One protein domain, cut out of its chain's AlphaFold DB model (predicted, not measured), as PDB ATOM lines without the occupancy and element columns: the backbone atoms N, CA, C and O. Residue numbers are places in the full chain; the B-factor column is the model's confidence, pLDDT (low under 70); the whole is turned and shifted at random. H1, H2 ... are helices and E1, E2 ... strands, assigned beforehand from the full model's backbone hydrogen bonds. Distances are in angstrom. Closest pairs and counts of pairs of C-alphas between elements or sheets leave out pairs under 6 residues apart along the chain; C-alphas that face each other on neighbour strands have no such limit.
ATOM      1  N   GLN A  96     -26.301  50.812  40.540       98.06
ATOM      2  CA  GLN A  96     -25.029  50.630  39.833       98.06
ATOM      3  C   GLN A  96     -23.900  50.213  40.786       98.06
ATOM      4  O   GLN A  96     -23.201  49.244  40.497       98.06
ATOM      5  N   ASP A  97     -23.780  50.845  41.961       98.00
ATOM      6  CA  ASP A  97     -22.773  50.459  42.968       98.00
ATOM      7  C   ASP A  97     -22.953  49.005  43.430       98.00
ATOM      8  O   ASP A  97     -21.987  48.301  43.726       98.00
ATOM      9  N   VAL A  98     -24.202  48.538  43.498       98.12
ATOM     10  CA  VAL A  98     -24.520  47.163  43.901       98.12
ATOM     11  C   VAL A  98     -24.119  46.161  42.822       98.12
ATOM     12  O   VAL A  98     -23.576  45.105  43.147       98.12
ATOM     13  N   VAL A  99     -24.333  46.499  41.548       97.38
ATOM     14  CA  VAL A  99     -23.856  45.694  40.415       97.38
ATOM     15  C   VAL A  99     -22.330  45.672  40.363       97.38
ATOM     16  O   VAL A  99     -21.756  44.599  40.184       97.38
ATOM     17  N   ALA A 100     -21.670  46.810  40.595       96.94
ATOM     18  CA  ALA A 100     -20.211  46.892  40.635       96.94
ATOM     19  C   ALA A 100     -19.650  45.965  41.720       96.94
ATOM     20  O   ALA A 100     -18.841  45.090  41.428       96.94
ATOM     21  N   ALA A 101     -20.180  46.061  42.945       97.38
ATOM     22  CA  ALA A 101     -19.771  45.199  44.050       97.38
ATOM     23  C   ALA A 101     -20.034  43.708  43.778       97.38
ATOM     24  O   ALA A 101     -19.269  42.854  44.224       97.38
ATOM     25  N   TYR A 102     -21.102  43.365  43.049       95.88
ATOM     26  CA  TYR A 102     -21.361  41.981  42.650       95.88
ATOM     27  C   TYR A 102     -20.325  41.464  41.645       95.88
ATOM     28  O   TYR A 102     -19.840  40.342  41.801       95.88
ATOM     29  N   LEU A 103     -19.966  42.268  40.640       94.31
ATOM     30  CA  LEU A 103     -18.954  41.916  39.640       94.31
ATOM     31  C   LEU A 103     -17.553  41.836  40.265       94.31
ATOM     32  O   LEU A 103     -16.843  40.860  40.025       94.31
ATOM     33  N   ASP A 104     -17.206  42.770  41.152       94.62
ATOM     34  CA  ASP A 104     -15.972  42.722  41.940       94.62
ATOM     35  C   ASP A 104     -15.917  41.455  42.801       94.62
ATOM     36  O   ASP A 104     -14.907  40.752  42.819       94.62
ATOM     37  N   ALA A 105     -17.019  41.112  43.478       93.62
ATOM     38  CA  ALA A 105     -17.105  39.892  44.274       93.62
ATOM     39  C   ALA A 105     -17.008  38.629  43.401       93.62
ATOM     40  O   ALA A 105     -16.385  37.651  43.814       93.62
ATOM     41  N   SER A 106     -17.569  38.649  42.186       91.00
ATOM     42  CA  SER A 106     -17.446  37.562  41.205       91.00
ATOM     43  C   SER A 106     -15.994  37.349  40.780       91.00
ATOM     44  O   SER A 106     -15.501  36.219  40.839       91.00
ATOM     45  N   ASN A 107     -15.298  38.432  40.429       90.31
ATOM     46  CA  ASN A 107     -13.880  38.431  40.068       90.31
ATOM     47  C   ASN A 107     -12.983  38.000  41.239       90.31
ATOM     48  O   ASN A 107     -11.976  37.320  41.042       90.31
ATOM     49  N   ALA A 108     -13.365  38.361  42.466       90.88
ATOM     50  CA  ALA A 108     -12.665  37.978  43.685       90.88
ATOM     51  C   ALA A 108     -13.008  36.565  44.191       90.88
ATOM     52  O   ALA A 108     -12.435  36.124  45.186       90.88
ATOM     53  N   HIS A 109     -13.951  35.857  43.559       89.56
ATOM     54  CA  HIS A 109     -14.553  34.621  44.076       89.56
ATOM     55  C   HIS A 109     -15.121  34.753  45.513       89.56
ATOM     56  O   HIS A 109     -15.211  33.771  46.259       89.56
ATOM     57  N   ASP A 110     -15.551  35.956  45.913       91.81
ATOM     58  CA  ASP A 110     -16.179  36.238  47.209       91.81
ATOM     59  C   ASP A 110     -17.666  35.850  47.200       91.81
ATOM     60  O   ASP A 110     -18.590  36.670  47.166       91.81
ATOM     61  N   VAL A 111     -17.900  34.541  47.262       91.88
ATOM     62  CA  VAL A 111     -19.237  33.927  47.258       91.88
ATOM     63  C   VAL A 111     -20.100  34.411  48.430       91.88
ATOM     64  O   VAL A 111     -21.330  34.424  48.328       91.88
ATOM     65  N   GLY A 112     -19.483  34.810  49.547       93.00
ATOM     66  CA  GLY A 112     -20.197  35.357  50.699       93.00
ATOM     67  C   GLY A 112     -20.882  36.672  50.345       93.00
ATOM     68  O   GLY A 112     -22.090  36.818  50.551       93.00
ATOM     69  N   THR A 113     -20.128  37.585  49.740       95.56
ATOM     70  CA  THR A 113     -20.633  38.887  49.291       95.56
ATOM     71  C   THR A 113     -21.610  38.750  48.132       95.56
ATOM     72  O   THR A 113     -22.682  39.354  48.178       95.56
ATOM     73  N   MET A 114     -21.326  37.886  47.150       95.38
ATOM     74  CA  MET A 114     -22.276  37.615  46.065       95.38
ATOM     75  C   MET A 114     -23.631  37.141  46.615       95.38
ATOM     76  O   MET A 114     -24.666  37.711  46.281       95.38
ATOM     77  N   ASN A 115     -23.644  36.162  47.526       95.44
ATOM     78  CA  ASN A 115     -24.881  35.673  48.151       95.44
ATOM     79  C   ASN A 115     -25.574  36.718  49.039       95.44
ATOM     80  O   ASN A 115     -26.795  36.676  49.209       95.44
ATOM     81  N   ALA A 116     -24.822  37.657  49.617       96.25
ATOM     82  CA  ALA A 116     -25.402  38.786  50.330       96.25
ATOM     83  C   ALA A 116     -26.081  39.779  49.368       96.25
ATOM     84  O   ALA A 116     -27.088  40.382  49.735       96.25
ATOM     85  N   ILE A 117     -25.594  39.939  48.141       97.31
ATOM     86  CA  ILE A 117     -26.199  40.843  47.153       97.31
ATOM     87  C   ILE A 117     -27.402  40.193  46.451       97.31
ATOM     88  O   ILE A 117     -28.428  40.848  46.260       97.31
ATOM     89  N   LEU A 118     -27.330  38.903  46.123       96.12
ATOM     90  CA  LEU A 118     -28.423  38.178  45.468       96.12
ATOM     91  C   LEU A 118     -29.656  38.033  46.373       96.12
ATOM     92  O   LEU A 118     -29.542  37.930  47.601       96.12
ATOM     93  N   ASP A 119     -30.846  37.984  45.778       94.69
ATOM     94  CA  ASP A 119     -32.054  37.499  46.442       94.69
ATOM     95  C   ASP A 119     -32.102  35.956  46.399       94.69
ATOM     96  O   ASP A 119     -32.305  35.376  45.328       94.69
ATOM     97  N   PRO A 120     -31.957  35.261  47.545       90.31
ATOM     98  CA  PRO A 120     -31.910  33.806  47.573       90.31
ATOM     99  C   PRO A 120     -33.227  33.143  47.164       90.31
ATOM    100  O   PRO A 120     -33.195  31.995  46.725       90.31
ATOM    101  N   ALA A 121     -34.373  33.824  47.290       89.44
ATOM    102  CA  ALA A 121     -35.659  33.256  46.890       89.44
ATOM    103  C   ALA A 121     -35.809  33.169  45.365       89.44
ATOM    104  O   ALA A 121     -36.560  32.324  44.881       89.44
ATOM    105  N   ARG A 122     -35.092  34.013  44.614       89.62
ATOM    106  CA  ARG A 122     -35.182  34.072  43.147       89.62
ATOM    107  C   ARG A 122     -33.951  33.510  42.448       89.62
ATOM    108  O   ARG A 122     -34.081  32.754  41.496       89.62
ATOM    109  N   MET A 123     -32.767  33.821  42.967       88.94
ATOM    110  CA  MET A 123     -31.484  33.444  42.367       88.94
ATOM    111  C   MET A 123     -30.883  32.165  42.968       88.94
ATOM    112  O   MET A 123     -29.901  31.627  42.447       88.94
ATOM    113  N   GLY A 124     -31.451  31.668  44.072       88.00
ATOM    114  CA  GLY A 124     -30.857  30.598  44.867       88.00
ATOM    115  C   GLY A 124     -29.594  31.052  45.606       88.00
ATOM    116  O   GLY A 124     -29.322  32.239  45.766       88.00
ATOM    117  N   THR A 125     -28.809  30.092  46.098       85.88
ATOM    118  CA  THR A 125     -27.517  30.354  46.755       85.88
ATOM    119  C   THR A 125     -26.385  29.836  45.879       85.88
ATOM    120  O   THR A 125     -26.404  28.688  45.430       85.88
ATOM    121  N   LEU A 126     -25.383  30.674  45.644       83.69
ATOM    122  CA  LEU A 126     -24.165  30.293  44.948       83.69
ATOM    123  C   LEU A 126     -23.278  29.433  45.850       83.69
ATOM    124  O   LEU A 126     -23.116  29.696  47.043       83.69
ATOM    125  N   SER A 127     -22.672  28.416  45.243       77.31
ATOM    126  CA  SER A 127     -21.616  27.607  45.845       77.31
ATOM    127  C   SER A 127     -20.258  28.120  45.380       77.31
ATOM    128  O   SER A 127     -20.123  28.506  44.224       77.31
ATOM    129  N   ARG A 128     -19.226  28.021  46.225       72.25
ATOM    130  CA  ARG A 128     -17.827  28.303  45.838       72.25
ATOM    131  C   ARG A 128     -17.297  27.423  44.703       72.25
ATOM    132  O   ARG A 128     -16.268  27.718  44.118       72.25
ATOM    133  N   PHE A 129     -17.978  26.312  44.433       67.56
ATOM    134  CA  PHE A 129     -17.652  25.404  43.336       67.56
ATOM    135  C   PHE A 129     -18.439  25.721  42.061       67.56
ATOM    136  O   PHE A 129     -18.234  25.067  41.040       67.56
ATOM    137  N   ARG A 130     -19.367  26.684  42.113       72.00
ATOM    138  CA  ARG A 130     -20.058  27.168  40.925       72.00
ATOM    139  C   ARG A 130     -19.119  28.130  40.216       72.00
ATOM    140  O   ARG A 130     -18.661  29.100  40.804       72.00
ATOM    141  N   ALA A 131     -18.852  27.836  38.956       65.50
ATOM    142  CA  ALA A 131     -18.078  28.711  38.106       65.50
ATOM    143  C   ALA A 131     -18.825  30.056  37.960       65.50
ATOM    144  O   ALA A 131     -20.024  30.073  37.664       65.50
ATOM    145  N   THR A 132     -18.128  31.160  38.227       72.50
ATOM    146  CA  THR A 132     -18.617  32.539  38.078       72.50
ATOM    147  C   THR A 132     -17.851  33.235  36.959       72.50
ATOM    148  O   THR A 132     -16.698  32.891  36.690       72.50
ATOM    149  N   TRP A 133     -18.501  34.161  36.253       74.88
ATOM    150  CA  TRP A 133     -17.838  34.907  35.188       74.88
ATOM    151  C   TRP A 133     -16.718  35.766  35.764       74.88
ATOM    152  O   TRP A 133     -16.892  36.398  36.809       74.88
ATOM    153  N   VAL A 134     -15.592  35.783  35.053       83.06
ATOM    154  CA  VAL A 134     -14.509  36.735  35.294       83.06
ATOM    155  C   VAL A 134     -14.576  37.796  34.206       83.06
ATOM    156  O   VAL A 134     -14.495  37.472  33.016       83.06
ATOM    157  N   VAL A 135     -14.756  39.042  34.620       86.06
ATOM    158  CA  VAL A 135     -14.985  40.197  33.748       86.06
ATOM    159  C   VAL A 135     -13.802  41.161  33.851       86.06
ATOM    160  O   VAL A 135     -13.360  41.452  34.960       86.06
ATOM    161  N   ASP A 136     -13.305  41.642  32.709       85.38
ATOM    162  CA  ASP A 136     -12.207  42.627  32.620       85.38
ATOM    163  C   ASP A 136     -12.732  44.058  32.632       85.38
ATOM    164  O   ASP A 136     -12.336  44.899  33.433       85.38
ATOM    165  N   GLU A 137     -13.661  44.320  31.714       86.06
ATOM    166  CA  GLU A 137     -14.208  45.637  31.439       86.06
ATOM    167  C   GLU A 137     -15.715  45.598  31.654       86.06
ATOM    168  O   GLU A 137     -16.397  44.653  31.242       86.06
ATOM    169  N   VAL A 138     -16.223  46.655  32.281       91.06
ATOM    170  CA  VAL A 138     -17.645  46.870  32.528       91.06
ATOM    171  C   VAL A 138     -17.970  48.287  32.088       91.06
ATOM    172  O   VAL A 138     -17.432  49.241  32.651       91.06
ATOM    173  N   ASP A 139     -18.858  48.422  31.109       95.25
ATOM    174  CA  ASP A 139     -19.490  49.700  30.785       95.25
ATOM    175  C   ASP A 139     -20.924  49.684  31.317       95.25
ATOM    176  O   ASP A 139     -21.747  48.876  30.883       95.25
ATOM    177  N   MET A 140     -21.207  50.512  32.325       95.81
ATOM    178  CA  MET A 140     -22.533  50.587  32.934       95.81
ATOM    179  C   MET A 140     -23.366  51.653  32.244       95.81
ATOM    180  O   MET A 140     -23.050  52.842  32.299       95.81
ATOM    181  N   GLN A 141     -24.487  51.228  31.677       95.62
ATOM    182  CA  GLN A 141     -25.449  52.133  31.074       95.62
ATOM    183  C   GLN A 141     -26.338  52.783  32.155       95.62
ATOM    184  O   GLN A 141     -26.361  52.335  33.314       95.62
ATOM    185  N   PRO A 142     -27.067  53.866  31.819       96.50
ATOM    186  CA  PRO A 142     -28.016  54.488  32.736       96.50
ATOM    187  C   PRO A 142     -29.046  53.492  33.284       96.50
ATOM    188  O   PRO A 142     -29.494  52.588  32.588       96.50
ATOM    189  N   VAL A 143     -29.431  53.683  34.547       97.00
ATOM    190  CA  VAL A 143     -30.437  52.850  35.218       97.00
ATOM    191  C   VAL A 143     -31.817  53.084  34.605       97.00
ATOM    192  O   VAL A 143     -32.233  54.228  34.415       97.00
ATOM    193  N   GLU A 144     -32.546  51.999  34.364       96.94
ATOM    194  CA  GLU A 144     -33.878  52.004  33.763       96.94
ATOM    195  C   GLU A 144     -34.921  51.492  34.765       96.94
ATOM    196  O   GLU A 144     -34.650  50.588  35.558       96.94
ATOM    197  N   ALA A 145     -36.136  52.044  34.725       96.06
ATOM    198  CA  ALA A 145     -37.267  51.450  35.436       96.06
ATOM    199  C   ALA A 145     -37.629  50.103  34.791       96.06
ATOM    200  O   ALA A 145     -37.614  49.983  33.564       96.06
ATOM    201  N   TYR A 146     -37.959  49.095  35.601       93.81
ATOM    202  CA  TYR A 146     -38.247  47.750  35.102       93.81
ATOM    203  C   TYR A 146     -39.555  47.210  35.678       93.81
ATOM    204  O   TYR A 146     -39.673  47.006  36.880       93.81
ATOM    205  N   HIS A 147     -40.533  46.970  34.801       92.50
ATOM    206  CA  HIS A 147     -41.931  46.727  35.182       92.50
ATOM    207  C   HIS A 147     -42.381  45.266  35.061       92.50
ATOM    208  O   HIS A 147     -43.469  44.908  35.507       92.50
ATOM    209  N   GLU A 148     -41.568  44.386  34.470       91.00
ATOM    210  CA  GLU A 148     -41.975  42.994  34.214       91.00
ATOM    211  C   GLU A 148     -42.211  42.199  35.511       91.00
ATOM    212  O   GLU A 148     -42.958  41.219  35.526       91.00
ATOM    213  N   LEU A 149     -41.631  42.655  36.627       90.00
ATOM    214  CA  LEU A 149     -41.769  42.025  37.940       90.00
ATOM    215  C   LEU A 149     -42.862  42.641  38.824       90.00
ATOM    216  O   LEU A 149     -43.099  42.121  39.918       90.00
ATOM    217  N   ASP A 150     -43.576  43.671  38.363       88.25
ATOM    218  CA  ASP A 150     -44.587  44.383  39.164       88.25
ATOM    219  C   ASP A 150     -45.744  43.462  39.601       88.25
ATOM    220  O   ASP A 150     -46.371  43.677  40.636       88.25
ATOM    221  N   SER A 151     -46.013  42.399  38.833       86.88
ATOM    222  CA  SER A 151     -47.065  41.412  39.125       86.88
ATOM    223  C   SER A 151     -46.658  40.314  40.116       86.88
ATOM    224  O   SER A 151     -47.523  39.629  40.664       86.88
ATOM    225  N   VAL A 152     -45.355  40.122  40.336       92.19
ATOM    226  CA  VAL A 152     -44.797  39.034  41.162       92.19
ATOM    227  C   VAL A 152     -44.110  39.534  42.428       92.19
ATOM    228  O   VAL A 152     -43.879  38.742  43.342       92.19
ATOM    229  N   LEU A 153     -43.784  40.823  42.500       91.25
ATOM    230  CA  LEU A 153     -43.231  41.455  43.691       91.25
ATOM    231  C   LEU A 153     -44.325  42.173  44.499       91.25
ATOM    232  O   LEU A 153     -45.361  42.548  43.950       91.25
ATOM    233  N   PRO A 154     -44.129  42.364  45.816       93.75
ATOM    234  CA  PRO A 154     -45.064  43.130  46.634       93.75
ATOM    235  C   PRO A 154     -45.286  44.542  46.080       93.75
ATOM    236  O   PRO A 154     -44.343  45.198  45.634       93.75
ATOM    237  N   ALA A 155     -46.522  45.035  46.170       93.06
ATOM    238  CA  ALA A 155     -46.859  46.388  45.741       93.06
ATOM    239  C   ALA A 155     -45.986  47.438  46.453       93.06
ATOM    240  O   ALA A 155     -45.791  47.371  47.667       93.06
ATOM    241  N   GLY A 156     -45.485  48.413  45.689       92.81
ATOM    242  CA  GLY A 156     -44.592  49.463  46.189       92.81
ATOM    243  C   GLY A 156     -43.104  49.099  46.188       92.81
ATOM    244  O   GLY A 156     -42.294  49.959  46.516       92.81
ATOM    245  N   THR A 157     -42.737  47.875  45.790       96.50
ATOM    246  CA  THR A 157     -41.331  47.504  45.572       96.50
ATOM    247  C   THR A 157     -40.752  48.334  44.429       96.50
ATOM    248  O   THR A 157     -41.321  48.386  43.342       96.50
ATOM    249  N   GLU A 158     -39.605  48.962  44.663       97.19
ATOM    250  CA  GLU A 158     -38.849  49.647  43.623       97.19
ATOM    251  C   GLU A 158     -38.033  48.616  42.845       97.19
ATOM    252  O   GLU A 158     -37.289  47.835  43.447       97.19
ATOM    253  N   VAL A 159     -38.175  48.612  41.519       97.50
ATOM    254  CA  VAL A 159     -37.505  47.662  40.628       97.50
ATOM    255  C   VAL A 159     -36.833  48.421  39.494       97.50
ATOM    256  O   VAL A 159     -37.449  49.248  38.820       97.50
ATOM    257  N   VAL A 160     -35.551  48.138  39.290       97.88
ATOM    258  CA  VAL A 160     -34.739  48.781  38.258       97.88
ATOM    259  C   VAL A 160     -33.901  47.760  37.511       97.88
ATOM    260  O   VAL A 160     -33.509  46.731  38.066       97.88
ATOM    261  N   ARG A 161     -33.588  48.073  36.257       97.75
ATOM    262  CA  ARG A 161     -32.603  47.358  35.453       97.75
ATOM    263  C   ARG A 161     -31.347  48.210  35.335       97.75
ATOM    264  O   ARG A 161     -31.418  49.412  35.090       97.75
ATOM    265  N   VAL A 162     -30.197  47.573  35.506       98.00
ATOM    266  CA  VAL A 162     -28.880  48.150  35.242       98.00
ATOM    267  C   VAL A 162     -28.310  47.410  34.032       98.00
ATOM    268  O   VAL A 162     -27.833  46.279  34.191       98.00
ATOM    269  N   PRO A 163     -28.419  47.982  32.820       97.31
ATOM    270  CA  PRO A 163     -27.804  47.412  31.632       97.31
ATOM    271  C   PRO A 163     -26.289  47.608  31.695       97.31
ATOM    272  O   PRO A 163     -25.802  48.652  32.136       97.31
ATOM    273  N   VAL A 164     -25.544  46.597  31.266       95.38
ATOM    274  CA  VAL A 164     -24.080  46.623  31.265       95.38
ATOM    275  C   VAL A 164     -23.537  45.962  30.006       95.38
ATOM    276  O   VAL A 164     -24.083  44.961  29.550       95.38
ATOM    277  N   ASP A 165     -22.432  46.472  29.479       94.25
ATOM    278  CA  ASP A 165     -21.621  45.765  28.491       94.25
ATOM    279  C   ASP A 165     -20.401  45.176  29.198       94.25
ATOM    280  O   ASP A 165     -19.604  45.897  29.800       94.25
ATOM    281  N   LEU A 166     -20.271  43.849  29.155       90.94
ATOM    282  CA  LEU A 166     -19.221  43.110  29.856       90.94
ATOM    283  C   LEU A 166     -18.210  42.568  28.854       90.94
ATOM    284  O   LEU A 166     -18.607  41.991  27.841       90.94
ATOM    285  N   VAL A 167     -16.919  42.663  29.165       89.38
ATOM    286  CA  VAL A 167     -15.875  41.877  28.490       89.38
ATOM    287  C   VAL A 167     -15.514  40.691  29.373       89.38
ATOM    288  O   VAL A 167     -14.846  40.840  30.396       89.38
ATOM    289  N   VAL A 168     -15.966  39.500  28.986       82.69
ATOM    290  CA  VAL A 168     -15.733  38.272  29.758       82.69
ATOM    291  C   VAL A 168     -14.375  37.686  29.385       82.69
ATOM    292  O   VAL A 168     -14.177  37.255  28.254       82.69
ATOM    293  N   ILE A 169     -13.433  37.641  30.329       77.56
ATOM    294  CA  ILE A 169     -12.093  37.053  30.121       77.56
ATOM    295  C   ILE A 169     -12.156  35.531  30.189       77.56
ATOM    296  O   ILE A 169     -11.360  34.840  29.563       77.56
ATOM    297  N   ARG A 170     -13.078  35.007  31.001       70.38
ATOM    298  CA  ARG A 170     -13.257  33.569  31.178       70.38
ATOM    299  C   ARG A 170     -14.731  33.247  31.361       70.38
ATOM    300  O   ARG A 170     -15.306  33.497  32.426       70.38
ATOM    301  N   GLY A 171     -15.320  32.679  30.312       59.81
ATOM    302  CA  GLY A 171     -16.667  32.118  30.339       59.81
ATOM    303  C   GLY A 171     -16.701  30.812  31.135       59.81
ATOM    304  O   GLY A 171     -15.776  30.003  31.088       59.81
ATOM    305  N   THR A 172     -17.766  30.596  31.900       60.91
ATOM    306  CA  THR A 172     -17.885  29.437  32.803       60.91
ATOM    307  C   THR A 172     -18.470  28.199  32.145       60.91
ATOM    308  O   THR A 172     -18.365  27.103  32.688       60.91
ATOM    309  N   ASP A 173     -19.129  28.370  31.006       60.16
ATOM    310  CA  ASP A 173     -19.884  27.333  30.308       60.16
ATOM    311  C   ASP A 173     -19.293  26.989  28.931       60.16
ATOM    312  O   ASP A 173     -19.884  26.199  28.200       60.16
ATOM    313  N   LEU A 174     -18.117  27.540  28.596       57.59
ATOM    314  CA  LEU A 174     -17.439  27.397  27.298       57.59
ATOM    315  C   LEU A 174     -18.265  27.901  26.097       57.59
ATOM    316  O   LEU A 174     -17.860  27.680  24.956       57.59
ATOM    317  N   THR A 175     -19.414  28.553  26.323       67.38
ATOM    318  CA  THR A 175     -20.292  29.018  25.235       67.38
ATOM    319  C   THR A 175     -19.947  30.431  24.776       67.38
ATOM    320  O   THR A 175     -20.162  30.769  23.613       67.38
ATOM    321  N   VAL A 176     -19.357  31.233  25.666       70.44
ATOM    322  CA  VAL A 176     -18.869  32.581  25.374       70.44
ATOM    323  C   VAL A 176     -17.358  32.516  25.135       70.44
ATOM    324  O   VAL A 176     -16.632  32.133  26.056       70.44
ATOM    325  N   PRO A 177     -16.863  32.871  23.932       76.62
ATOM    326  CA  PRO A 177     -15.429  32.962  23.685       76.62
ATOM    327  C   PRO A 177     -14.764  33.960  24.637       76.62
ATOM    328  O   PRO A 177     -15.341  35.001  24.958       76.62
ATOM    329  N   ASP A 178     -13.536  33.672  25.053       80.06
ATOM    330  CA  ASP A 178     -12.770  34.591  25.893       80.06
ATOM    331  C   ASP A 178     -12.606  35.957  25.200       80.06
ATOM    332  O   ASP A 178     -12.486  36.052  23.975       80.06
ATOM    333  N   HIS A 179     -12.617  37.021  26.000       82.69
ATOM    334  CA  HIS A 179     -12.587  38.422  25.569       82.69
ATOM    335  C   HIS A 179     -13.776  38.849  24.694       82.69
ATOM    336  O   HIS A 179     -13.708  39.862  23.993       82.69
ATOM    337  N   THR A 180     -14.890  38.115  24.743       85.06
ATOM    338  CA  THR A 180     -16.123  38.548  24.081       85.06
ATOM    339  C   THR A 180     -16.763  39.677  24.869       85.06
ATOM    340  O   THR A 180     -17.027  39.546  26.068       85.06
ATOM    341  N   ARG A 181     -17.057  40.774  24.164       89.00
ATOM    342  CA  ARG A 181     -17.957  41.809  24.658       89.00
ATOM    343  C   ARG A 181     -19.396  41.363  24.437       89.00
ATOM    344  O   ARG A 181     -19.778  41.094  23.298       89.00
ATOM    345  N   LEU A 182     -20.177  41.283  25.507       88.94
ATOM    346  CA  LEU A 182     -21.587  40.920  25.440       88.94
ATOM    347  C   LEU A 182     -22.442  41.878  26.272       88.94
ATOM    348  O   LEU A 182     -22.038  42.255  27.378       88.94
ATOM    349  N   PRO A 183     -23.619  42.258  25.758       93.25
ATOM    350  CA  PRO A 183     -24.539  43.071  26.518       93.25
ATOM    351  C   PRO A 183     -25.236  42.167  27.550       93.25
ATOM    352  O   PRO A 183     -25.556  41.004  27.286       93.25
ATOM    353  N   TRP A 184     -25.454  42.691  28.748       94.25
ATOM    354  CA  TRP A 184     -26.072  41.995  29.872       94.25
ATOM    355  C   TRP A 184     -26.957  42.957  30.672       94.25
ATOM    356  O   TRP A 184     -26.966  44.169  30.450       94.25
ATOM    357  N   GLY A 185     -27.725  42.427  31.617       95.31
ATOM    358  CA  GLY A 185     -28.563  43.229  32.494       95.31
ATOM    359  C   GLY A 185     -28.691  42.598  33.867       95.31
ATOM    360  O   GLY A 185     -28.803  41.379  33.997       95.31
ATOM    361  N   PHE A 186     -28.693  43.440  34.894       96.81
ATOM    362  CA  PHE A 186     -29.038  43.043  36.254       96.81
ATOM    363  C   PHE A 186     -30.336  43.723  36.654       96.81
ATOM    364  O   PHE A 186     -30.466  44.940  36.518       96.81
ATOM    365  N   VAL A 187     -31.287  42.944  37.160       97.62
ATOM    366  CA  VAL A 187     -32.529  43.474  37.714       97.62
ATOM    367  C   VAL A 187     -32.398  43.499  39.224       97.62
ATOM    368  O   VAL A 187     -32.114  42.477  39.857       97.62
ATOM    369  N   LEU A 188     -32.606  44.674  39.806       98.19
ATOM    370  CA  LEU A 188     -32.519  44.900  41.235       98.19
ATOM    371  C   LEU A 188     -33.874  45.313  41.779       98.19
ATOM    372  O   LEU A 188     -34.590  46.093  41.158       98.19
ATOM    373  N   ALA A 189     -34.189  44.817  42.968       97.75
ATOM    374  CA  ALA A 189     -35.376  45.216  43.700       97.75
ATOM    375  C   ALA A 189     -35.021  45.665  45.118       97.75
ATOM    376  O   ALA A 189     -34.097  45.125  45.744       97.75
ATOM    377  N   ARG A 190     -35.779  46.630  45.642       97.31
ATOM    378  CA  ARG A 190     -35.815  46.951  47.073       97.31
ATOM    379  C   ARG A 190     -37.238  47.327  47.503       97.31
ATOM    380  O   ARG A 190     -37.924  48.015  46.754       97.31
ATOM    381  N   PRO A 191     -37.687  46.926  48.703       96.06
ATOM    382  CA  PRO A 191     -39.002  47.324  49.209       96.06
ATOM    383  C   PRO A 191     -39.169  48.841  49.348       96.06
ATOM    384  O   PRO A 191     -40.222  49.375  49.037       96.06
ATOM    385  N   ASP A 192     -38.126  49.525  49.826       95.25
ATOM    386  CA  ASP A 192     -38.091  50.974  50.014       95.25
ATOM    387  C   ASP A 192     -36.632  51.464  50.142       95.25
ATOM    388  O   ASP A 192     -35.691  50.669  50.176       95.25
ATOM    389  N   ALA A 193     -36.441  52.781  50.260       95.00
ATOM    390  CA  ALA A 193     -35.124  53.420  50.345       95.00
ATOM    391  C   ALA A 193     -34.319  53.115  51.631       95.00
ATOM    392  O   ALA A 193     -33.141  53.467  51.701       95.00
ATOM    393  N   GLN A 194     -34.921  52.505  52.658       96.38
ATOM    394  CA  GLN A 194     -34.215  52.054  53.868       96.38
ATOM    395  C   GLN A 194     -33.649  50.641  53.710       96.38
ATOM    396  O   GLN A 194     -32.792  50.222  54.494       96.38
ATOM    397  N   HIS A 195     -34.098  49.905  52.695       96.94
ATOM    398  CA  HIS A 195     -33.628  48.564  52.397       96.94
ATOM    399  C   HIS A 195     -32.563  48.584  51.302       96.94
ATOM    400  O   HIS A 195     -32.550  49.423  50.404       96.94
ATOM    401  N   ARG A 196     -31.643  47.622  51.382       97.25
ATOM    402  CA  ARG A 196     -30.630  47.442  50.343       97.25
ATOM    403  C   ARG A 196     -31.250  46.888  49.068       97.25
ATOM    404  O   ARG A 196     -32.144  46.044  49.131       97.25
ATOM    405  N   TRP A 197     -30.698  47.304  47.937       98.31
ATOM    406  CA  TRP A 197     -30.923  46.639  46.664       98.31
ATOM    407  C   TRP A 197     -30.469  45.185  46.725       98.31
ATOM    408  O   TRP A 197     -29.440  44.863  47.329       98.31
ATOM    409  N   ARG A 198     -31.235  44.311  46.078       97.88
ATOM    410  CA  ARG A 198     -30.846  42.923  45.836       97.88
ATOM    411  C   ARG A 198     -31.039  42.588  44.373       97.88
ATOM    412  O   ARG A 198     -32.034  43.004  43.790       97.88
ATOM    413  N   ILE A 199     -30.115  41.817  43.810       97.62
ATOM    414  CA  ILE A 199     -30.261  41.292  42.450       97.62
ATOM    415  C   ILE A 199     -31.293  40.162  42.488       97.62
ATOM    416  O   ILE A 199     -31.106  39.166  43.194       97.62
ATOM    417  N   VAL A 200     -32.385  40.345  41.753       96.50
ATOM    418  CA  VAL A 200     -33.540  39.433  41.696       96.50
ATOM    419  C   VAL A 200     -33.642  38.677  40.378       96.50
ATOM    420  O   VAL A 200     -34.351  37.670  40.321       96.50
ATOM    421  N   ASP A 201     -32.959  39.173  39.347       95.06
ATOM    422  CA  ASP A 201     -32.838  38.553  38.034       95.06
ATOM    423  C   ASP A 201     -31.574  39.060  37.321       95.06
ATOM    424  O   ASP A 201     -31.013  40.102  37.687       95.06
ATOM    425  N   GLN A 202     -31.121  38.332  36.306       92.69
ATOM    426  CA  GLN A 202     -30.004  38.729  35.455       92.69
ATOM    427  C   GLN A 202     -30.113  38.079  34.072       92.69
ATOM    428  O   GLN A 202     -30.467  36.907  33.955       92.69
ATOM    429  N   GLY A 203     -29.735  38.815  33.033       89.12
ATOM    430  CA  GLY A 203     -29.805  38.345  31.652       89.12
ATOM    431  C   GLY A 203     -30.226  39.429  30.671       89.12
ATOM    432  O   GLY A 203     -30.234  40.623  30.995       89.12
TER     433      GLY A 203
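This is residues 96 to 203 of the 204 residues of an uncharacterized protein of Phycicoccus sp. Soil748 (UniProt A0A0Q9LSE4). A strongly twisted sheet of four strands, with its long hairpin E2 and E3 making the longest axis, has the helix H1 packed on one face. H2 folds back beside H1 and reaches the short edge strand E4 with its end, and the small helix H3 sits next to E4. The printed part has 108 residues, with three named helices followed by four named strands; the sheet's order is E1, E2, E3, E4, antiparallel throughout, and the class is mixed, helices and strands. The whole is compact, with a radius of gyration of the C-alphas of 13.9 A and spans of 41 by 27 by 22 A.

Find C-alpha 96 at (-25.029, 50.630, 39.833); from there H1 runs through residues 96 to 107, 16.5 A long. Next come H2, residues 111 to 117, 9.8 A, and H3, residues 120 to 123, 5.2 A. E1 covers residues 134 to 140, 16.2 A. Look for C-alpha 158 at (-38.849, 49.647, 43.623), where E2 begins; it runs to residue 170, 32.7 A, and bends by 69 degrees at residue 167. E3 takes residues 180 to 190, 31.4 A, and E4 residues 198 to 202, 11.2 A, ending at C-alpha 202, (-30.004, 38.729, 35.455).

Start at H1, which is on the sheet in two layers, a helix on one face of a sheet; its closest C-alphas to E1 are those of Asn 107 and Val 134, 5.1 A apart. H1 and H2 touch as a helical hairpin, opposite ways at a shallow tilt of 14 degrees, closest at the C-alphas of Tyr 102 and Met 114, 5.6 A. H2 only grazes the sheet with residues 114 to 117; the C-alphas of Ile 117 and Arg 198 in E4 are the closest, 5.3 A. H3 only grazes it too, closest at the C-alphas of Arg 122 and Val 200, 5.8 A, and is apart from H1. The strands make a meander, each the antiparallel neighbour of the one before. Look for N 139 and O 165 at 2.9 A between E1 and E2, N 162 and O 186 at 2.8 A between E2 and E3, and N 187 and O 201 at 2.9 A between E3 and E4. Every O i to N i+4 pair is within hydrogen-bond range in H1 and H2; H3 is too short for one.

The C-alphas of Ala 155 and Asp 178, the two farthest apart, are 41.2 A from each other. The printed part has no cut. The link from E1 to E2 is long, 17 residues, and its residues 144 to 145 pair antiparallel with residues 160 to 161 of E2. The mean pLDDT of the printed part is 89.6; look for values under 70 at residues 129, 131 and 171 to 175.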